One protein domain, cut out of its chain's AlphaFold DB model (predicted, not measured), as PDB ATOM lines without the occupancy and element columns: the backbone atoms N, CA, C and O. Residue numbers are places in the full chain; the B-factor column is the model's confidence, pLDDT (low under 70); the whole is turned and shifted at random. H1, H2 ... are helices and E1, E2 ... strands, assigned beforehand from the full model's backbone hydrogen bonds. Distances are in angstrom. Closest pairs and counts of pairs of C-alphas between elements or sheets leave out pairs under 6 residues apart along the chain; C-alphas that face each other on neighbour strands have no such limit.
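What this domain is: This is residues 27 to 122 and 156 to 219 of the 355 residues of an uncharacterized protein of Phlebotomus papatasi (UniProt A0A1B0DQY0). With little regular structure, two small antiparallel sheets, E4 E5 E8 E9 and the meander E1 E2 E3, each strand antiparallel to the one before, come near at edges E1 and E4; hairpin E6 E7 lies at one end. The printed part has 160 residues, three named helices and nine named strands, under half in named elements, mostly strand. It is compact, radius of gyration of the C-alphas 15.2 A, spans 44 by 35 by 25 A.

Where its parts are: Find C-alpha 60 at (95.480, 87.789, 122.496): E1, 60-66, runs 17.4 A. Then come E2, 71-76, E3, 87-91, H1, 109-112, H2, 116-119, E4, 165-167, E5, 172-177, E6, 180-184, E7, 187-190, E8, 195-200, H3, 205-208, and E9, 213-218, ending at (87.343, 92.829, 145.093).

How they stand to each other: Look within hydrogen-bond range: N 173 of E5 and O 199 of E8, 2.9 A; N 64 of E1 and O 73 of E2, 2.8 A. The closest C-alphas of E1 and E4, Gly 64 and Ile 166, are 6.6 A apart. H3 only grazes E1 E2 E3; H1 only just does, with 5 pairs of C-alphas within 10 A. The helices are too short for O i to N i+4 pairs.

The domain as a whole: Across the cut, residues 123 to 155, C-alphas 122 and 156 are 21.2 A apart. The link E3 to H1 is long; residues 121 to 122 are under pLDDT 70.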
ATOM      1  N   GLU A  27     110.783  82.991 116.653       87.19
ATOM      2  CA  GLU A  27     109.345  82.726 116.658       87.19
ATOM      3  C   GLU A  27     109.089  81.389 117.358       87.19
ATOM      4  O   GLU A  27     109.505  80.332 116.885       87.19
ATOM      5  N   MET A  28     108.416  81.442 118.507       91.62
ATOM      6  CA  MET A  28     108.084  80.243 119.279       91.62
ATOM      7  C   MET A  28     106.721  79.680 118.887       91.62
ATOM      8  O   MET A  28     106.603  78.475 118.696       91.62
ATOM      9  N   TYR A  29     105.714  80.540 118.739       93.88
ATOM     10  CA  TYR A  29     104.348  80.183 118.360       93.88
ATOM     11  C   TYR A  29     103.721  81.322 117.564       93.88
ATOM     12  O   TYR A  29     104.054  82.490 117.782       93.88
ATOM     13  N   TYR A  30     102.791  80.980 116.681       92.56
ATOM     14  CA  TYR A  30     102.094  81.935 115.830       92.56
ATOM     15  C   TYR A  30     100.624  81.551 115.704       92.56
ATOM     16  O   TYR A  30     100.300  80.376 115.557       92.56
ATOM     17  N   TRP A  31      99.729  82.539 115.703       91.81
ATOM     18  CA  TRP A  31      98.301  82.336 115.464       91.81
ATOM     19  C   TRP A  31      97.824  83.269 114.366       91.81
ATOM     20  O   TRP A  31      97.945  84.489 114.477       91.81
ATOM     21  N   ARG A  32      97.222  82.689 113.326       90.12
ATOM     22  CA  ARG A  32      96.366  83.449 112.412       90.12
ATOM     23  C   ARG A  32      94.981  83.661 113.022       90.12
ATOM     24  O   ARG A  32      94.407  84.732 112.881       90.12
ATOM     25  N   GLU A  33      94.481  82.628 113.690       91.12
ATOM     26  CA  GLU A  33      93.235  82.602 114.449       91.12
ATOM     27  C   GLU A  33      93.482  81.810 115.737       91.12
ATOM     28  O   GLU A  33      94.248  80.840 115.744       91.12
ATOM     29  N   VAL A  34      92.864  82.242 116.834       93.19
ATOM     30  CA  VAL A  34      92.924  81.531 118.112       93.19
ATOM     31  C   VAL A  34      91.901  80.405 118.090       93.19
ATOM     32  O   VAL A  34      90.708  80.647 117.920       93.19
ATOM     33  N   MET A  35      92.377  79.181 118.301       94.00
ATOM     34  CA  MET A  35      91.539  77.992 118.376       94.00
ATOM     35  C   MET A  35      91.494  77.470 119.805       94.00
ATOM     36  O   MET A  35      92.489  77.520 120.529       94.00
ATOM     37  N   TYR A  36      90.341  76.937 120.191       96.31
ATOM     38  CA  TYR A  36      90.111  76.370 121.512       96.31
ATOM     39  C   TYR A  36      89.919  74.860 121.422       96.31
ATOM     40  O   TYR A  36      89.267  74.362 120.506       96.31
ATOM     41  N   GLU A  37      90.456  74.124 122.386       95.31
ATOM     42  CA  GLU A  37      90.187  72.695 122.531       95.31
ATOM     43  C   GLU A  37      89.003  72.449 123.473       95.31
ATOM     44  O   GLU A  37      88.852  73.127 124.487       95.31
ATOM     45  N   ASN A  38      88.187  71.432 123.181       94.19
ATOM     46  CA  ASN A  38      87.146  70.931 124.089       94.19
ATOM     47  C   ASN A  38      86.167  72.010 124.590       94.19
ATOM     48  O   ASN A  38      85.821  72.035 125.774       94.19
ATOM     49  N   LEU A  39      85.736  72.914 123.703       95.88
ATOM     50  CA  LEU A  39      84.732  73.919 124.047       95.88
ATOM     51  C   LEU A  39      83.459  73.248 124.610       95.88
ATOM     52  O   LEU A  39      82.964  72.287 124.016       95.88
ATOM     53  N   PRO A  40      82.905  73.741 125.734       95.00
ATOM     54  CA  PRO A  40      81.732  73.143 126.378       95.00
ATOM     55  C   PRO A  40      80.433  73.348 125.589       95.00
ATOM     56  O   PRO A  40      79.467  72.615 125.791       95.00
ATOM     57  N   LEU A  41      80.391  74.360 124.722       94.62
ATOM     58  CA  LEU A  41      79.240  74.696 123.894       94.62
ATOM     59  C   LEU A  41      79.625  74.590 122.419       94.62
ATOM     60  O   LEU A  41      80.771  74.827 122.045       94.62
ATOM     61  N   ASN A  42      78.648  74.237 121.587       91.44
ATOM     62  CA  ASN A  42      78.836  74.153 120.140       91.44
ATOM     63  C   ASN A  42      78.962  75.545 119.492       91.44
ATOM     64  O   ASN A  42      78.556  76.551 120.073       91.44
ATOM     65  N   ASP A  43      79.461  75.592 118.256       85.12
ATOM     66  CA  ASP A  43      79.694  76.849 117.525       85.12
ATOM     67  C   ASP A  43      78.415  77.666 117.255       85.12
ATOM     68  O   ASP A  43      78.477  78.881 117.092       85.12
ATOM     69  N   ASN A  44      77.240  77.022 117.254       90.69
ATOM     70  CA  ASN A  44      75.943  77.682 117.062       90.69
ATOM     71  C   ASN A  44      75.319  78.180 118.378       90.69
ATOM     72  O   ASN A  44      74.211  78.722 118.370       90.69
ATOM     73  N   ALA A  45      75.978  77.955 119.517       95.69
ATOM     74  CA  ALA A  45      75.466  78.359 120.812       95.69
ATOM     75  C   ALA A  45      75.461  79.884 120.944       95.69
ATOM     76  O   ALA A  45      76.345  80.585 120.453       95.69
ATOM     77  N   MET A  46      74.469  80.393 121.668       95.19
ATOM     78  CA  MET A  46      74.306  81.815 121.950       95.19
ATOM     79  C   MET A  46      74.378  82.041 123.459       95.19
ATOM     80  O   MET A  46      73.760  81.300 124.225       95.19
ATOM     81  N   ILE A  47      75.081  83.089 123.888       92.19
ATOM     82  CA  ILE A  47      75.018  83.593 125.263       92.19
ATOM     83  C   ILE A  47      74.369  84.977 125.221       92.19
ATOM     84  O   ILE A  47      74.939  85.945 124.708       92.19
ATOM     85  N   GLY A  48      73.141  85.072 125.734       88.81
ATOM     86  CA  GLY A  48      72.300  86.244 125.511       88.81
ATOM     87  C   GLY A  48      72.007  86.409 124.016       88.81
ATOM     88  O   GLY A  48      71.487  85.496 123.381       88.81
ATOM     89  N   LYS A  49      72.366  87.563 123.447       91.44
ATOM     90  CA  LYS A  49      72.182  87.861 122.013       91.44
ATOM     91  C   LYS A  49      73.430  87.639 121.149       91.44
ATOM     92  O   LYS A  49      73.394  87.937 119.959       91.44
ATOM     93  N   TYR A  50      74.530  87.168 121.733       93.94
ATOM     94  CA  TYR A  50      75.811  87.033 121.042       93.94
ATOM     95  C   TYR A  50      76.165  85.563 120.798       93.94
ATOM     96  O   TYR A  50      75.911  84.740 121.683       93.94
ATOM     97  N   PRO A  51      76.785  85.227 119.650       95.69
ATOM     98  CA  PRO A  51      77.389  83.915 119.454       95.69
ATOM     99  C   PRO A  51      78.419  83.620 120.543       95.69
ATOM    100  O   PRO A  51      79.154  84.514 120.972       95.69
ATOM    101  N   TYR A  52      78.468  82.367 120.987       95.06
ATOM    102  CA  TYR A  52      79.410  81.901 122.001       95.06
ATOM    103  C   TYR A  52      80.866  82.029 121.538       95.06
ATOM    104  O   TYR A  52      81.727  82.450 122.312       95.06
ATOM    105  N   HIS A  53      81.121  81.724 120.266       95.25
ATOM    106  CA  HIS A  53      82.450  81.719 119.676       95.25
ATOM    107  C   HIS A  53      82.438  82.425 118.315       95.25
ATOM    108  O   HIS A  53      81.671  82.071 117.423       95.25
ATOM    109  N   ILE A  54      83.282  83.446 118.164       94.31
ATOM    110  CA  ILE A  54      83.537  84.138 116.896       94.31
ATOM    111  C   ILE A  54      85.059  84.179 116.716       94.31
ATOM    112  O   ILE A  54      85.692  85.067 117.290       94.31
ATOM    113  N   PRO A  55      85.669  83.262 115.943       90.81
ATOM    114  CA  PRO A  55      87.127  83.111 115.874       90.81
ATOM    115  C   PRO A  55      87.889  84.423 115.634       90.81
ATOM    116  O   PRO A  55      88.847  84.732 116.337       90.81
ATOM    117  N   THR A  56      87.387  85.277 114.737       92.38
ATOM    118  CA  THR A  56      88.008  86.562 114.366       92.38
ATOM    119  C   THR A  56      87.973  87.642 115.453       92.38
ATOM    120  O   THR A  56      88.548  88.711 115.264       92.38
ATOM    121  N   ASN A  57      87.267  87.417 116.565       94.19
ATOM    122  CA  ASN A  57      87.183  88.355 117.689       94.19
ATOM    123  C   ASN A  57      88.123  87.997 118.851       94.19
ATOM    124  O   ASN A  57      88.132  88.706 119.857       94.19
ATOM    125  N   ASN A  58      88.882  86.905 118.742       94.62
ATOM    126  CA  ASN A  58      89.712  86.385 119.824       94.62
ATOM    127  C   ASN A  58      91.147  86.922 119.718       94.62
ATOM    128  O   ASN A  58      92.068  86.211 119.322       94.62
ATOM    129  N   ASP A  59      91.327  88.194 120.079       91.88
ATOM    130  CA  ASP A  59      92.636  88.854 120.109       91.88
ATOM    131  C   ASP A  59      93.386  88.525 121.413       91.88
ATOM    132  O   ASP A  59      92.857  88.713 122.511       91.88
ATOM    133  N   VAL A  60      94.636  88.060 121.318       94.62
ATOM    134  CA  VAL A  60      95.480  87.789 122.496       94.62
ATOM    135  C   VAL A  60      96.045  89.101 123.052       94.62
ATOM    136  O   VAL A  60      96.775  89.809 122.364       94.62
ATOM    137  N   TYR A  61      95.751  89.407 124.318       92.69
ATOM    138  CA  TYR A  61      96.199  90.634 125.003       92.69
ATOM    139  C   TYR A  61      97.457  90.438 125.845       92.69
ATOM    140  O   TYR A  61      98.215  91.381 126.092       92.69
ATOM    141  N   GLY A  62      97.687  89.218 126.313       94.44
ATOM    142  CA  GLY A  62      98.778  88.903 127.214       94.44
ATOM    143  C   GLY A  62      99.189  87.448 127.106       94.44
ATOM    144  O   GLY A  62      98.384  86.575 126.792       94.44
ATOM    145  N   ALA A  63     100.465  87.212 127.383       96.25
ATOM    146  CA  ALA A  63     101.047  85.891 127.489       96.25
ATOM    147  C   ALA A  63     102.068  85.889 128.631       96.25
ATOM    148  O   ALA A  63     102.708  86.909 128.893       96.25
ATOM    149  N   GLY A  64     102.215  84.753 129.300       96.44
ATOM    150  CA  GLY A  64     103.206  84.536 130.342       96.44
ATOM    151  C   GLY A  64     103.560  83.058 130.428       96.44
ATOM    152  O   GLY A  64     102.683  82.203 130.351       96.44
ATOM    153  N   TYR A  65     104.841  82.754 130.600       97.44
ATOM    154  CA  TYR A  65     105.334  81.387 130.705       97.44
ATOM    155  C   TYR A  65     105.739  81.078 132.144       97.44
ATOM    156  O   TYR A  65     106.582  81.773 132.702       97.44
ATOM    157  N   HIS A  66     105.166  80.026 132.731       97.88
ATOM    158  CA  HIS A  66     105.570  79.527 134.041       97.88
ATOM    159  C   HIS A  66     106.547  78.360 133.871       97.88
ATOM    160  O   HIS A  66     106.162  77.229 133.549       97.88
ATOM    161  N   ALA A  67     107.829  78.630 134.107       96.00
ATOM    162  CA  ALA A  67     108.906  77.707 133.762       96.00
ATOM    163  C   ALA A  67     108.847  76.373 134.520       96.00
ATOM    164  O   ALA A  67     109.190  75.337 133.954       96.00
ATOM    165  N   LYS A  68     108.396  76.371 135.784       96.50
ATOM    166  CA  LYS A  68     108.381  75.147 136.605       96.50
ATOM    167  C   LYS A  68     107.341  74.127 136.160       96.50
ATOM    168  O   LYS A  68     107.546  72.943 136.410       96.50
ATOM    169  N   SER A  69     106.249  74.568 135.534       96.88
ATOM    170  CA  SER A  69     105.220  73.660 135.018       96.88
ATOM    171  C   SER A  69     105.237  73.485 133.504       96.88
ATOM    172  O   SER A  69     104.574  72.582 133.001       96.88
ATOM    173  N   GLY A  70     105.971  74.326 132.769       96.81
ATOM    174  CA  GLY A  70     105.921  74.342 131.306       96.81
ATOM    175  C   GLY A  70     104.605  74.907 130.754       96.81
ATOM    176  O   GLY A  70     104.274  74.677 129.591       96.81
ATOM    177  N   LEU A  71     103.838  75.618 131.586       98.19
ATOM    178  CA  LEU A  71     102.548  76.193 131.220       98.19
ATOM    179  C   LEU A  71     102.744  77.559 130.565       98.19
ATOM    180  O   LEU A  71     103.321  78.464 131.171       98.19
ATOM    181  N   MET A  72     102.200  77.729 129.362       98.12
ATOM    182  CA  MET A  72     101.951  79.048 128.793       98.12
ATOM    183  C   MET A  72     100.543  79.489 129.192       98.12
ATOM    184  O   MET A  72      99.574  78.774 128.949       98.12
ATOM    185  N   LEU A  73     100.435  80.664 129.798       98.44
ATOM    186  CA  LEU A  73      99.186  81.338 130.132       98.44
ATOM    187  C   LEU A  73      98.952  82.450 129.121       98.44
ATOM    188  O   LEU A  73      99.851  83.250 128.872       98.44
ATOM    189  N   THR A  74      97.751  82.526 128.563       98.06
ATOM    190  CA  THR A  74      97.367  83.563 127.602       98.06
ATOM    191  C   THR A  74      96.041  84.191 127.997       98.06
ATOM    192  O   THR A  74      95.229  83.594 128.704       98.06
ATOM    193  N   THR A  75      95.810  85.425 127.567       97.94
ATOM    194  CA  THR A  75      94.571  86.151 127.849       97.94
ATOM    195  C   THR A  75      93.945  86.663 126.567       97.94
ATOM    196  O   THR A  75      94.635  87.193 125.697       97.94
ATOM    197  N   VAL A  76      92.627  86.529 126.470       97.00
ATOM    198  CA  VAL A  76      91.806  87.093 125.395       97.00
ATOM    199  C   VAL A  76      90.798  88.029 126.055       97.00
ATOM    200  O   VAL A  76      89.921  87.606 126.813       97.00
ATOM    201  N   GLY A  77      90.969  89.328 125.839       92.81
ATOM    202  CA  GLY A  77      90.141  90.356 126.458       92.81
ATOM    203  C   GLY A  77      88.736  90.352 125.865       92.81
ATOM    204  O   GLY A  77      88.571  90.316 124.647       92.81
ATOM    205  N   ARG A  78      87.701  90.446 126.705       94.12
ATOM    206  CA  ARG A  78      86.302  90.482 126.248       94.12
ATOM    207  C   ARG A  78      85.854  91.891 125.860       94.12
ATOM    208  O   ARG A  78      84.883  92.431 126.386       94.12
ATOM    209  N   ILE A  79      86.581  92.472 124.909       91.50
ATOM    210  CA  ILE A  79      86.245  93.753 124.265       91.50
ATOM    211  C   ILE A  79      85.383  93.575 123.005       91.50
ATOM    212  O   ILE A  79      84.978  94.537 122.364       91.50
ATOM    213  N   ARG A  80      85.132  92.324 122.616       93.62
ATOM    214  CA  ARG A  80      84.224  91.917 121.546       93.62
ATOM    215  C   ARG A  80      83.472  90.660 121.995       93.62
ATOM    216  O   ARG A  80      83.998  89.900 122.813       93.62
ATOM    217  N   PRO A  81      82.254  90.425 121.485       94.69
ATOM    218  CA  PRO A  81      81.524  89.192 121.753       94.69
ATOM    219  C   PRO A  81      82.190  87.981 121.086       94.69
ATOM    220  O   PRO A  81      82.977  88.132 120.150       94.69
ATOM    221  N   GLY A  82      81.809  86.775 121.512       94.94
ATOM    222  CA  GLY A  82      82.301  85.533 120.911       94.94
ATOM    223  C   GLY A  82      83.676  85.090 121.406       94.94
ATOM    224  O   GLY A  82      84.407  84.450 120.651       94.94
ATOM    225  N   VAL A  83      84.024  85.454 122.646       96.25
ATOM    226  CA  VAL A  83      85.241  85.021 123.347       96.25
ATOM    227  C   VAL A  83      84.875  83.953 124.388       96.25
ATOM    228  O   VAL A  83      84.432  84.311 125.491       96.25
ATOM    229  N   PRO A  84      85.063  82.653 124.080       96.19
ATOM    230  CA  PRO A  84      84.691  81.551 124.966       96.19
ATOM    231  C   PRO A  84      85.353  81.643 126.337       96.19
ATOM    232  O   PRO A  84      84.712  81.430 127.367       96.19
ATOM    233  N   SER A  85      86.633  82.017 126.357       97.44
ATOM    234  CA  SER A  85      87.443  82.039 127.565       97.44
ATOM    235  C   SER A  85      88.439  83.191 127.571       97.44
ATOM    236  O   SER A  85      89.162  83.407 126.594       97.44
ATOM    237  N   SER A  86      88.447  83.943 128.675       97.75
ATOM    238  CA  SER A  86      89.262  85.152 128.803       97.75
ATOM    239  C   SER A  86      90.645  84.863 129.372       97.75
ATOM    240  O   SER A  86      91.615  85.484 128.945       97.75
ATOM    241  N   LEU A  87      90.752  83.892 130.279       98.44
ATOM    242  CA  LEU A  87      92.021  83.390 130.784       98.44
ATOM    243  C   LEU A  87      92.227  81.970 130.266       98.44
ATOM    244  O   LEU A  87      91.346  81.123 130.378       98.44
ATOM    245  N   ASN A  88      93.378  81.720 129.663       98.56
ATOM    246  CA  ASN A  88      93.632  80.528 128.870       98.56
ATOM    247  C   ASN A  88      95.018  79.962 129.166       98.56
ATOM    248  O   ASN A  88      95.877  80.640 129.735       98.56
ATOM    249  N   GLY A  89      95.252  78.725 128.745       97.81
ATOM    250  CA  GLY A  89      96.594  78.171 128.745       97.81
ATOM    251  C   GLY A  89      96.777  77.009 127.785       97.81
ATOM    252  O   GLY A  89      95.811  76.487 127.228       97.81
ATOM    253  N   PHE A  90      98.039  76.636 127.602       98.12
ATOM    254  CA  PHE A  90      98.458  75.416 126.920       98.12
ATOM    255  C   PHE A  90      99.803  74.923 127.476       98.12
ATOM    256  O   PHE A  90     100.601  75.711 127.994       98.12
ATOM    257  N   CYS A  91     100.077  73.621 127.368       97.94
ATOM    258  CA  CYS A  91     101.383  73.070 127.723       97.94
ATOM    259  C   CYS A  91     102.357  73.221 126.568       97.94
ATOM    260  O   CYS A  91     102.124  72.711 125.481       97.94
ATOM    261  N   VAL A  92     103.487  73.879 126.824       97.25
ATOM    262  CA  VAL A  92     104.547  74.091 125.827       97.25
ATOM    263  C   VAL A  92     105.091  72.760 125.294       97.25
ATOM    264  O   VAL A  92     105.428  72.672 124.119       97.25
ATOM    265  N   SER A  93     105.127  71.712 126.126       96.38
ATOM    266  CA  SER A  93     105.585  70.366 125.745       96.38
ATOM    267  C   SER A  93     104.732  69.680 124.682       96.38
ATOM    268  O   SER A  93     105.209  68.745 124.044       96.38
ATOM    269  N   ASP A  94     103.486  70.115 124.513       96.69
ATOM    270  CA  ASP A  94     102.506  69.426 123.673       96.69
ATOM    271  C   ASP A  94     102.532  69.954 122.231       96.69
ATOM    272  O   ASP A  94     101.844  69.426 121.359       96.69
ATOM    273  N   TYR A  95     103.329  70.996 121.971       96.62
ATOM    274  CA  TYR A  95     103.345  71.721 120.709       96.62
ATOM    275  C   TYR A  95     104.766  71.973 120.212       96.62
ATOM    276  O   TYR A  95     105.646  72.421 120.949       96.62
ATOM    277  N   GLU A  96     104.974  71.754 118.916       95.50
ATOM    278  CA  GLU A  96     106.220  72.106 118.238       95.50
ATOM    279  C   GLU A  96     106.373  73.630 118.113       95.50
ATOM    280  O   GLU A  96     105.387  74.373 118.038       95.50
ATOM    281  N   LYS A  97     107.619  74.111 118.057       93.19
ATOM    282  CA  LYS A  97     107.898  75.525 117.775       93.19
ATOM    283  C   LYS A  97     107.366  75.915 116.389       93.19
ATOM    284  O   LYS A  97     107.435  75.123 115.454       93.19
ATOM    285  N   GLY A  98     106.857  77.137 116.259       91.19
ATOM    286  CA  GLY A  98     106.246  77.669 115.036       91.19
ATOM    287  C   GLY A  98     104.814  77.184 114.777       91.19
ATOM    288  O   GLY A  98     104.214  77.559 113.774       91.19
ATOM    289  N   SER A  99     104.246  76.362 115.664       94.56
ATOM    290  CA  SER A  99     102.848  75.926 115.565       94.56
ATOM    291  C   SER A  99     101.865  76.963 116.132       94.56
ATOM    292  O   SER A  99     102.261  77.995 116.686       94.56
ATOM    293  N   SER A 100     100.566  76.654 116.020       95.06
ATOM    294  CA  SER A 100      99.448  77.413 116.599       95.06
ATOM    295  C   SER A 100      98.768  76.604 117.716       95.06
ATOM    296  O   SER A 100      97.791  75.898 117.445       95.06
ATOM    297  N   PRO A 101      99.276  76.647 118.963       97.00
ATOM    298  CA  PRO A 101      98.685  75.922 120.081       97.00
ATOM    299  C   PRO A 101      97.197  76.210 120.284       97.00
ATOM    300  O   PRO A 101      96.777  77.367 120.237       97.00
ATOM    301  N   HIS A 102      96.405  75.171 120.555       96.94
ATOM    302  CA  HIS A 102      95.012  75.358 120.952       96.94
ATOM    303  C   HIS A 102      94.954  75.754 122.424       96.94
ATOM    304  O   HIS A 102      95.687  75.223 123.259       96.94
ATOM    305  N   PHE A 103      94.070  76.690 122.745       97.38
ATOM    306  CA  PHE A 103      93.836  77.137 124.109       97.38
ATOM    307  C   PHE A 103      92.799  76.256 124.800       97.38
ATOM    308  O   PHE A 103      91.781  75.897 124.211       97.38
ATOM    309  N   TRP A 104      93.001  75.979 126.084       97.38
ATOM    310  CA  TRP A 104      91.905  75.604 126.974       97.38
ATOM    311  C   TRP A 104      91.567  76.760 127.909       97.38
ATOM    312  O   TRP A 104      92.428  77.584 128.234       97.38
ATOM    313  N   GLY A 105      90.324  76.797 128.391       97.31
ATOM    314  CA  GLY A 105      89.934  77.755 129.418       97.31
ATOM    315  C   GLY A 105      90.650  77.470 130.732       97.31
ATOM    316  O   GLY A 105      90.535  76.371 131.272       97.31
ATOM    317  N   PHE A 106      91.406  78.443 131.235       98.00
ATOM    318  CA  PHE A 106      92.144  78.356 132.492       98.00
ATOM    319  C   PHE A 106      91.366  79.055 133.624       98.00
ATOM    320  O   PHE A 106      90.931  80.193 133.447       98.00
ATOM    321  N   PRO A 107      91.243  78.441 134.816       96.75
ATOM    322  CA  PRO A 107      91.696  77.083 135.133       96.75
ATOM    323  C   PRO A 107      90.771  76.010 134.538       96.75
ATOM    324  O   PRO A 107      91.165  74.856 134.418       96.75
ATOM    325  N   ASN A 108      89.550  76.395 134.165       95.75
ATOM    326  CA  ASN A 108      88.575  75.570 133.468       95.75
ATOM    327  C   ASN A 108      87.576  76.463 132.704       95.75
ATOM    328  O   ASN A 108      87.523  77.687 132.885       95.75
ATOM    329  N   TYR A 109      86.760  75.844 131.851       95.81
ATOM    330  CA  TYR A 109      85.710  76.549 131.115       95.81
ATOM    331  C   TYR A 109      84.530  76.982 131.983       95.81
ATOM    332  O   TYR A 109      83.862  77.945 131.621       95.81
ATOM    333  N   GLU A 110      84.266  76.319 133.108       93.00
ATOM    334  CA  GLU A 110      83.161  76.669 134.008       93.00
ATOM    335  C   GLU A 110      83.341  78.080 134.582       93.00
ATOM    336  O   GLU A 110      82.438  78.908 134.482       93.00
ATOM    337  N   MET A 111      84.547  78.400 135.063       94.12
ATOM    338  CA  MET A 111      84.890  79.738 135.549       94.12
ATOM    339  C   MET A 111      84.918  80.779 134.429       94.12
ATOM    340  O   MET A 111      84.666  81.953 134.675       94.12
ATOM    341  N   ASN A 112      85.219  80.386 133.193       96.25
ATOM    342  CA  ASN A 112      85.305  81.333 132.086       96.25
ATOM    343  C   ASN A 112      83.960  81.578 131.395       96.25
ATOM    344  O   ASN A 112      83.734  82.683 130.912       96.25
ATOM    345  N   THR A 113      83.068  80.595 131.306       91.94
ATOM    346  CA  THR A 113      81.872  80.694 130.457       91.94
ATOM    347  C   THR A 113      80.925  81.784 130.959       91.94
ATOM    348  O   THR A 113      80.447  81.754 132.092       91.94
ATOM    349  N   LEU A 114      80.636  82.763 130.094       92.31
ATOM    350  CA  LEU A 114      79.686  83.832 130.396       92.31
ATOM    351  C   LEU A 114      78.254  83.290 130.489       92.31
ATOM    352  O   LEU A 114      77.865  82.386 129.750       92.31
ATOM    353  N   LYS A 115      77.444  83.897 131.359       89.69
ATOM    354  CA  LYS A 115      76.033  83.545 131.575       89.69
ATOM    355  C   LYS A 115      75.128  84.547 130.850       89.69
ATOM    356  O   LYS A 115      75.445  85.731 130.779       89.69
ATOM    357  N   ALA A 116      73.980  84.095 130.337       87.88
ATOM    358  CA  ALA A 116      73.031  84.970 129.632       87.88
ATOM    359  C   ALA A 116      72.538  86.139 130.510       87.88
ATOM    360  O   ALA A 116      72.418  87.264 130.025       87.88
ATOM    361  N   SER A 117      72.373  85.893 131.813       83.56
ATOM    362  CA  SER A 117      71.975  86.896 132.808       83.56
ATOM    363  C   SER A 117      72.962  88.055 132.964       83.56
ATOM    364  O   SER A 117      72.583  89.119 133.443       83.56
ATOM    365  N   PHE A 118      74.214  87.915 132.513       85.56
ATOM    366  CA  PHE A 118      75.183  89.018 132.519       85.56
ATOM    367  C   PHE A 118      74.809  90.134 131.537       85.56
ATOM    368  O   PHE A 118      75.259  91.269 131.683       85.56
ATOM    369  N   TYR A 119      73.960  89.822 130.556       82.88
ATOM    370  CA  TYR A 119      73.448  90.778 129.580       82.88
ATOM    371  C   TYR A 119      72.092  91.382 129.981       82.88
ATOM    372  O   TYR A 119      71.627  92.336 129.348       82.88
ATOM    373  N   GLU A 120      71.465  90.856 131.036       70.38
ATOM    374  CA  GLU A 120      70.183  91.312 131.570       70.38
ATOM    375  C   GLU A 120      70.416  92.506 132.519       70.38
ATOM    376  O   GLU A 120      71.204  92.430 133.460       70.38
ATOM    377  N   GLY A 121      69.765  93.649 132.257       55.78
ATOM    378  CA  GLY A 121      69.887  94.867 133.085       55.78
ATOM    379  C   GLY A 121      70.261  96.162 132.348       55.78
ATOM    380  O   GLY A 121      70.395  97.210 132.976       55.78
ATOM    381  N   THR A 122      70.398  96.140 131.019       50.25
ATOM    382  CA  THR A 122      70.779  97.328 130.223       50.25
ATOM    383  C   THR A 122      69.628  98.279 129.871       50.25
ATOM    384  O   THR A 122      69.885  99.389 129.395       50.25
ATOM    385  N   PHE A 156      82.612  81.810 141.196       86.81
ATOM    386  CA  PHE A 156      82.673  83.080 140.482       86.81
ATOM    387  C   PHE A 156      82.911  82.847 138.989       86.81
ATOM    388  O   PHE A 156      83.374  81.789 138.562       86.81
ATOM    389  N   SER A 157      82.628  83.871 138.187       91.06
ATOM    390  CA  SER A 157      83.008  83.899 136.775       91.06
ATOM    391  C   SER A 157      84.166  84.867 136.548       91.06
ATOM    392  O   SER A 157      84.185  85.958 137.116       91.06
ATOM    393  N   ILE A 158      85.117  84.471 135.704       96.25
ATOM    394  CA  ILE A 158      86.161  85.324 135.136       96.25
ATOM    395  C   ILE A 158      85.527  86.069 133.963       96.25
ATOM    396  O   ILE A 158      85.187  85.460 132.943       96.25
ATOM    397  N   VAL A 159      85.329  87.379 134.108       95.31
ATOM    398  CA  VAL A 159      84.595  88.196 133.133       95.31
ATOM    399  C   VAL A 159      85.512  88.709 132.031       95.31
ATOM    400  O   VAL A 159      85.258  88.405 130.868       95.31
ATOM    401  N   SER A 160      86.569  89.451 132.350       96.19
ATOM    402  CA  SER A 160      87.538  89.912 131.352       96.19
ATOM    403  C   SER A 160      88.889  90.197 131.996       96.19
ATOM    404  O   SER A 160      89.009  91.074 132.851       96.19
ATOM    405  N   VAL A 161      89.911  89.462 131.562       97.12
ATOM    406  CA  VAL A 161      91.294  89.579 132.027       97.12
ATOM    407  C   VAL A 161      92.182  89.954 130.849       97.12
ATOM    408  O   VAL A 161      92.109  89.341 129.785       97.12
ATOM    409  N   TYR A 162      93.069  90.931 131.046       95.56
ATOM    410  CA  TYR A 162      93.948  91.414 129.977       95.56
ATOM    411  C   TYR A 162      95.387  90.915 130.065       95.56
ATOM    412  O   TYR A 162      96.014  90.729 129.025       95.56
ATOM    413  N   ARG A 163      95.929  90.659 131.262       95.38
ATOM    414  CA  ARG A 163      97.318  90.203 131.431       95.38
ATOM    415  C   ARG A 163      97.436  89.101 132.488       95.38
ATOM    416  O   ARG A 163      96.918  89.281 133.592       95.38
ATOM    417  N   PRO A 164      98.157  88.005 132.196       96.75
ATOM    418  CA  PRO A 164      98.652  87.112 133.233       96.75
ATOM    419  C   PRO A 164      99.893  87.732 133.894       96.75
ATOM    420  O   PRO A 164     100.826  88.132 133.201       96.75
ATOM    421  N   ASN A 165      99.925  87.803 135.226       97.00
ATOM    422  CA  ASN A 165     101.096  88.260 135.978       97.00
ATOM    423  C   ASN A 165     101.620  87.079 136.803       97.00
ATOM    424  O   ASN A 165     101.041  86.714 137.824       97.00
ATOM    425  N   ILE A 166     102.676  86.435 136.307       97.44
ATOM    426  CA  ILE A 166     103.244  85.224 136.907       97.44
ATOM    427  C   ILE A 166     104.314  85.621 137.923       97.44
ATOM    428  O   ILE A 166     105.186  86.440 137.640       97.44
ATOM    429  N   ASP A 167     104.237  85.021 139.102       96.38
ATOM    430  CA  ASP A 167     105.240  85.099 140.151       96.38
ATOM    431  C   ASP A 167     105.986  83.763 140.239       96.38
ATOM    432  O   ASP A 167     105.534  82.829 140.902       96.38
ATOM    433  N   ASP A 168     107.137  83.662 139.569       91.69
ATOM    434  CA  ASP A 168     107.973  82.450 139.558       91.69
ATOM    435  C   ASP A 168     108.630  82.147 140.920       91.69
ATOM    436  O   ASP A 168     109.073  81.017 141.173       91.69
ATOM    437  N   VAL A 169     108.706  83.143 141.813       92.62
ATOM    438  CA  VAL A 169     109.262  82.960 143.162       92.62
ATOM    439  C   VAL A 169     108.333  82.058 143.965       92.62
ATOM    440  O   VAL A 169     108.785  81.082 144.570       92.62
ATOM    441  N   CYS A 170     107.034  82.345 143.911       96.19
ATOM    442  CA  CYS A 170     106.013  81.655 144.692       96.19
ATOM    443  C   CYS A 170     105.112  80.724 143.881       96.19
ATOM    444  O   CYS A 170     104.248  80.081 144.470       96.19
ATOM    445  N   ASN A 171     105.336  80.624 142.569       97.31
ATOM    446  CA  ASN A 171     104.530  79.864 141.610       97.31
ATOM    447  C   ASN A 171     103.057  80.257 141.678       97.31
ATOM    448  O   ASN A 171     102.182  79.425 141.892       97.31
ATOM    449  N   ARG A 172     102.778  81.550 141.543       98.06
ATOM    450  CA  ARG A 172     101.413  82.079 141.591       98.06
ATOM    451  C   ARG A 172     101.103  82.830 140.313       98.06
ATOM    452  O   ARG A 172     101.966  83.496 139.752       98.06
ATOM    453  N   LEU A 173      99.857  82.748 139.872       98.56
ATOM    454  CA  LEU A 173      99.324  83.614 138.830       98.56
ATOM    455  C   LEU A 173      98.421  84.654 139.477       98.56
ATOM    456  O   LEU A 173      97.432  84.292 140.107       98.56
ATOM    457  N   TYR A 174      98.721  85.926 139.249       98.44
ATOM    458  CA  TYR A 174      97.883  87.058 139.613       98.44
ATOM    459  C   TYR A 174      97.216  87.621 138.355       98.44
ATOM    460  O   TYR A 174      97.877  87.934 137.359       98.44
ATOM    461  N   VAL A 175      95.897  87.775 138.400       97.94
ATOM    462  CA  VAL A 175      95.123  88.415 137.332       97.94
ATOM    463  C   VAL A 175      94.164  89.443 137.905       97.94
ATOM    464  O   VAL A 175      93.594  89.247 138.980       97.94
ATOM    465  N   MET A 176      93.974  90.525 137.157       97.38
ATOM    466  CA  MET A 176      92.863  91.442 137.370       97.38
ATOM    467  C   MET A 176      91.726  91.058 136.435       97.38
ATOM    468  O   MET A 176      91.876  91.140 135.216       97.38
ATOM    469  N   ASP A 177      90.602  90.648 137.012       96.94
ATOM    470  CA  ASP A 177      89.332  90.610 136.297       96.94
ATOM    471  C   ASP A 177      88.676  91.982 136.424       96.94
ATOM    472  O   ASP A 177      88.464  92.460 137.538       96.94
ATOM    473  N   THR A 178      88.366  92.627 135.303       95.12
ATOM    474  CA  THR A 178      87.732  93.952 135.309       95.12
ATOM    475  C   THR A 178      86.256  93.901 135.686       95.12
ATOM    476  O   THR A 178      85.684  94.931 136.039       95.12
ATOM    477  N   GLY A 179      85.621  92.724 135.600       92.06
ATOM    478  CA  GLY A 179      84.183  92.575 135.821       92.06
ATOM    479  C   GLY A 179      83.315  93.239 134.743       92.06
ATOM    480  O   GLY A 179      82.098  93.351 134.917       92.06
ATOM    481  N   LEU A 180      83.927  93.672 133.632       89.69
ATOM    482  CA  LEU A 180      83.313  94.480 132.582       89.69
ATOM    483  C   LEU A 180      83.367  93.768 131.225       89.69
ATOM    484  O   LEU A 180      84.417  93.280 130.810       89.69
ATOM    485  N   LEU A 181      82.251  93.785 130.495       91.38
ATOM    486  CA  LEU A 181      82.213  93.464 129.064       91.38
ATOM    487  C   LEU A 181      81.994  94.763 128.289       91.38
ATOM    488  O   LEU A 181      80.927  95.368 128.397       91.38
ATOM    489  N   HIS A 182      82.997  95.202 127.531       85.56
ATOM    490  CA  HIS A 182      82.978  96.476 126.808       85.56
ATOM    491  C   HIS A 182      83.055  96.208 125.301       85.56
ATOM    492  O   HIS A 182      84.126  96.266 124.711       85.56
ATOM    493  N   TYR A 183      81.918  95.871 124.686       89.44
ATOM    494  CA  TYR A 183      81.863  95.462 123.274       89.44
ATOM    495  C   TYR A 183      81.813  96.641 122.303       89.44
ATOM    496  O   TYR A 183      82.279  96.545 121.168       89.44
ATOM    497  N   SER A 184      81.232  97.758 122.737       83.44
ATOM    498  CA  SER A 184      81.218  99.017 121.996       83.44
ATOM    499  C   SER A 184      80.937 100.184 122.941       83.44
ATOM    500  O   SER A 184      80.547  99.977 124.090       83.44
ATOM    501  N   ALA A 185      81.040 101.416 122.436       75.69
ATOM    502  CA  ALA A 185      80.728 102.628 123.201       75.69
ATOM    503  C   ALA A 185      79.301 102.646 123.792       75.69
ATOM    504  O   ALA A 185      79.035 103.382 124.740       75.69
ATOM    505  N   THR A 186      78.373 101.864 123.230       78.56
ATOM    506  CA  THR A 186      76.978 101.769 123.689       78.56
ATOM    507  C   THR A 186      76.632 100.425 124.324       78.56
ATOM    508  O   THR A 186      75.547 100.282 124.884       78.56
ATOM    509  N   GLU A 187      77.521  99.435 124.243       85.12
ATOM    510  CA  GLU A 187      77.293  98.074 124.735       85.12
ATOM    511  C   GLU A 187      78.334  97.728 125.791       85.12
ATOM    512  O   GLU A 187      79.336  97.055 125.537       85.12
ATOM    513  N   VAL A 188      78.059  98.230 126.993       85.19
ATOM    514  CA  VAL A 188      78.870  98.034 128.190       85.19
ATOM    515  C   VAL A 188      78.033  97.310 129.239       85.19
ATOM    516  O   VAL A 188      76.966  97.790 129.629       85.19
ATOM    517  N   TYR A 189      78.523  96.167 129.712       86.06
ATOM    518  CA  TYR A 189      77.866  95.356 130.736       86.06
ATOM    519  C   TYR A 189      78.740  95.290 131.988       86.06
ATOM    520  O   TYR A 189      79.808  94.679 131.985       86.06
ATOM    521  N   ASN A 190      78.270  95.925 133.063       84.56
ATOM    522  CA  ASN A 190      78.894  95.890 134.387       84.56
ATOM    523  C   ASN A 190      78.422  94.631 135.130       84.56
ATOM    524  O   ASN A 190      77.362  94.646 135.766       84.56
ATOM    525  N   VAL A 191      79.183  93.543 135.004       84.56
ATOM    526  CA  VAL A 191      78.809  92.213 135.510       84.56
ATOM    527  C   VAL A 191      79.101  92.091 137.004       84.56
ATOM    528  O   VAL A 191      78.229  91.675 137.766       84.56
ATOM    529  N   GLN A 192      80.304  92.482 137.428       85.75
ATOM    530  CA  GLN A 192      80.759  92.407 138.821       85.75
ATOM    531  C   GLN A 192      81.796  93.494 139.141       85.75
ATOM    532  O   GLN A 192      82.245  94.211 138.248       85.75
ATOM    533  N   ASN A 193      82.182  93.613 140.416       88.62
ATOM    534  CA  ASN A 193      83.309  94.459 140.816       88.62
ATOM    535  C   ASN A 193      84.626  93.878 140.264       88.62
ATOM    536  O   ASN A 193      84.768  92.651 140.229       88.62
ATOM    537  N   PRO A 194      85.613  94.716 139.900       93.94
ATOM    538  CA  PRO A 194      86.926  94.257 139.519       93.94
ATOM    539  C   PRO A 194      87.576  93.563 140.710       93.94
ATOM    540  O   PRO A 194      87.527  94.048 141.849       93.94
ATOM    541  N   ALA A 195      88.189  92.422 140.441       95.00
ATOM    542  CA  ALA A 195      88.747  91.564 141.465       95.00
ATOM    543  C   ALA A 195      90.159  91.130 141.096       95.00
ATOM    544  O   ALA A 195      90.444  90.761 139.956       95.00
ATOM    545  N   LEU A 196      91.029  91.135 142.101       97.62
ATOM    546  CA  LEU A 196      92.282  90.406 142.054       97.62
ATOM    547  C   LEU A 196      91.975  88.932 142.306       97.62
ATOM    548  O   LEU A 196      91.415  88.589 143.352       97.62
ATOM    549  N   ILE A 197      92.379  88.071 141.379       97.94
ATOM    550  CA  ILE A 197      92.277  86.618 141.511       97.94
ATOM    551  C   ILE A 197      93.691  86.045 141.479       97.94
ATOM    552  O   ILE A 197      94.513  86.436 140.647       97.94
ATOM    553  N   VAL A 198      93.978  85.136 142.407       98.38
ATOM    554  CA  VAL A 198      95.287  84.505 142.555       98.38
ATOM    555  C   VAL A 198      95.132  82.999 142.519       98.38
ATOM    556  O   VAL A 198      94.397  82.426 143.327       98.38
ATOM    557  N   PHE A 199      95.853  82.373 141.598       98.44
ATOM    558  CA  PHE A 199      95.903  80.928 141.430       98.44
ATOM    559  C   PHE A 199      97.264  80.402 141.872       98.44
ATOM    560  O   PHE A 199      98.291  81.026 141.600       98.44
ATOM    561  N   ASP A 200      97.269  79.243 142.518       98.00
ATOM    562  CA  ASP A 200      98.485  78.455 142.700       98.00
ATOM    563  C   ASP A 200      98.856  77.761 141.378       98.00
ATOM    564  O   ASP A 200      97.981  77.272 140.653       98.00
ATOM    565  N   LEU A 201     100.152  77.714 141.061       98.19
ATOM    566  CA  LEU A 201     100.709  77.076 139.865       98.19
ATOM    567  C   LEU A 201     101.612  75.894 140.256       98.19
ATOM    568  O   LEU A 201     102.842  76.004 140.213       98.19
ATOM    569  N   PRO A 202     101.041  74.725 140.597       97.56
ATOM    570  CA  PRO A 202     101.834  73.535 140.880       97.56
ATOM    571  C   PRO A 202     102.753  73.165 139.710       97.56
ATOM    572  O   PRO A 202     102.389  73.328 138.542       97.56
ATOM    573  N   SER A 203     103.922  72.582 139.992       96.25
ATOM    574  CA  SER A 203     104.868  72.155 138.946       96.25
ATOM    575  C   SER A 203     104.285  71.102 137.992       96.25
ATOM    576  O   SER A 203     104.660  71.048 136.833       96.25
ATOM    577  N   ASN A 204     103.333  70.283 138.441       96.56
ATOM    578  CA  ASN A 204     102.579  69.347 137.594       96.56
ATOM    579  C   ASN A 204     101.231  69.925 137.113       96.56
ATOM    580  O   ASN A 204     100.368  69.196 136.615       96.56
ATOM    581  N   GLY A 205     101.009  71.227 137.310       95.62
ATOM    582  CA  GLY A 205      99.757  71.913 137.004       95.62
ATOM    583  C   GLY A 205      99.409  71.842 135.522       95.62
ATOM    584  O   GLY A 205      98.249  71.668 135.176       95.62
ATOM    585  N   CYS A 206     100.412  71.876 134.643       95.44
ATOM    586  CA  CYS A 206     100.190  71.798 133.205       95.44
ATOM    587  C   CYS A 206      99.509  70.479 132.794       95.44
ATOM    588  O   CYS A 206      98.488  70.490 132.112       95.44
ATOM    589  N   GLN A 207     100.009  69.347 133.299       94.50
ATOM    590  CA  GLN A 207      99.478  68.019 132.979       94.50
ATOM    591  C   GLN A 207      98.174  67.726 133.725       94.50
ATOM    592  O   GLN A 207      97.260  67.113 133.180       94.50
ATOM    593  N   THR A 208      98.080  68.146 134.989       96.31
ATOM    594  CA  THR A 208      96.892  67.877 135.818       96.31
ATOM    595  C   THR A 208      95.730  68.822 135.535       96.31
ATOM    596  O   THR A 208      94.594  68.483 135.860       96.31
ATOM    597  N   ARG A 209      96.014  70.003 134.969       95.69
ATOM    598  CA  ARG A 209      95.085  71.125 134.769       95.69
ATOM    599  C   ARG A 209      94.344  71.544 136.044       95.69
ATOM    600  O   ARG A 209      93.205  72.002 135.997       95.69
ATOM    601  N   LYS A 210      94.986  71.371 137.203       95.88
ATOM    602  CA  LYS A 210      94.447  71.753 138.514       95.88
ATOM    603  C   LYS A 210      95.208  72.955 139.050       95.88
ATOM    604  O   LYS A 210      96.389  72.849 139.366       95.88
ATOM    605  N   PHE A 211      94.499  74.070 139.184       96.94
ATOM    606  CA  PHE A 211      95.052  75.348 139.630       96.94
ATOM    607  C   PHE A 211      94.137  75.942 140.703       96.94
ATOM    608  O   PHE A 211      93.157  76.614 140.372       96.94
ATOM    609  N   PRO A 212      94.381  75.628 141.986       96.06
ATOM    610  CA  PRO A 212      93.566  76.137 143.080       96.06
ATOM    611  C   PRO A 212      93.536  77.666 143.098       96.06
ATOM    612  O   PRO A 212      94.582  78.314 143.016       96.06
ATOM    613  N   VAL A 213      92.348  78.245 143.261       96.69
ATOM    614  CA  VAL A 213      92.206  79.670 143.572       96.69
ATOM    615  C   VAL A 213      92.567  79.853 145.042       96.69
ATOM    616  O   VAL A 213      91.858  79.383 145.929       96.69
ATOM    617  N   ILE A 214      93.676  80.533 145.310       95.69
ATOM    618  CA  ILE A 214      94.156  80.783 146.676       95.69
ATOM    619  C   ILE A 214      93.719  82.148 147.205       95.69
ATOM    620  O   ILE A 214      93.797  82.405 148.409       95.69
ATOM    621  N   ARG A 215      93.254  83.039 146.320       95.19
ATOM    622  CA  ARG A 215      92.664  84.319 146.710       95.19
ATOM    623  C   ARG A 215      91.746  84.876 145.632       95.19
ATOM    624  O   ARG A 215      92.101  84.883 144.460       95.19
ATOM    625  N   ARG A 216      90.625  85.450 146.060       94.62
ATOM    626  CA  ARG A 216      89.821  86.389 145.277       94.62
ATOM    627  C   ARG A 216      89.448  87.557 146.174       94.62
ATOM    628  O   ARG A 216      88.894  87.348 147.251       94.62
ATOM    629  N   VAL A 217      89.763  88.774 145.757       93.19
ATOM    630  CA  VAL A 217      89.425  89.976 146.520       93.19
ATOM    631  C   VAL A 217      89.007  91.097 145.579       93.19
ATOM    632  O   VAL A 217      89.678  91.383 144.592       93.19
ATOM    633  N   GLU A 218      87.880  91.725 145.883       93.38
ATOM    634  CA  GLU A 218      87.343  92.829 145.093       93.38
ATOM    635  C   GLU A 218      88.017  94.143 145.479       93.38
ATOM    636  O   GLU A 218      88.250  94.403 146.664       93.38
ATOM    637  N   ILE A 219      88.299  94.994 144.490       92.88
ATOM    638  CA  ILE A 219      88.755  96.355 144.767       92.88
ATOM    639  C   ILE A 219      87.551  97.151 145.296       92.88
ATOM    640  O   ILE A 219      86.538  97.264 144.597       92.88
TER     641      ILE A 219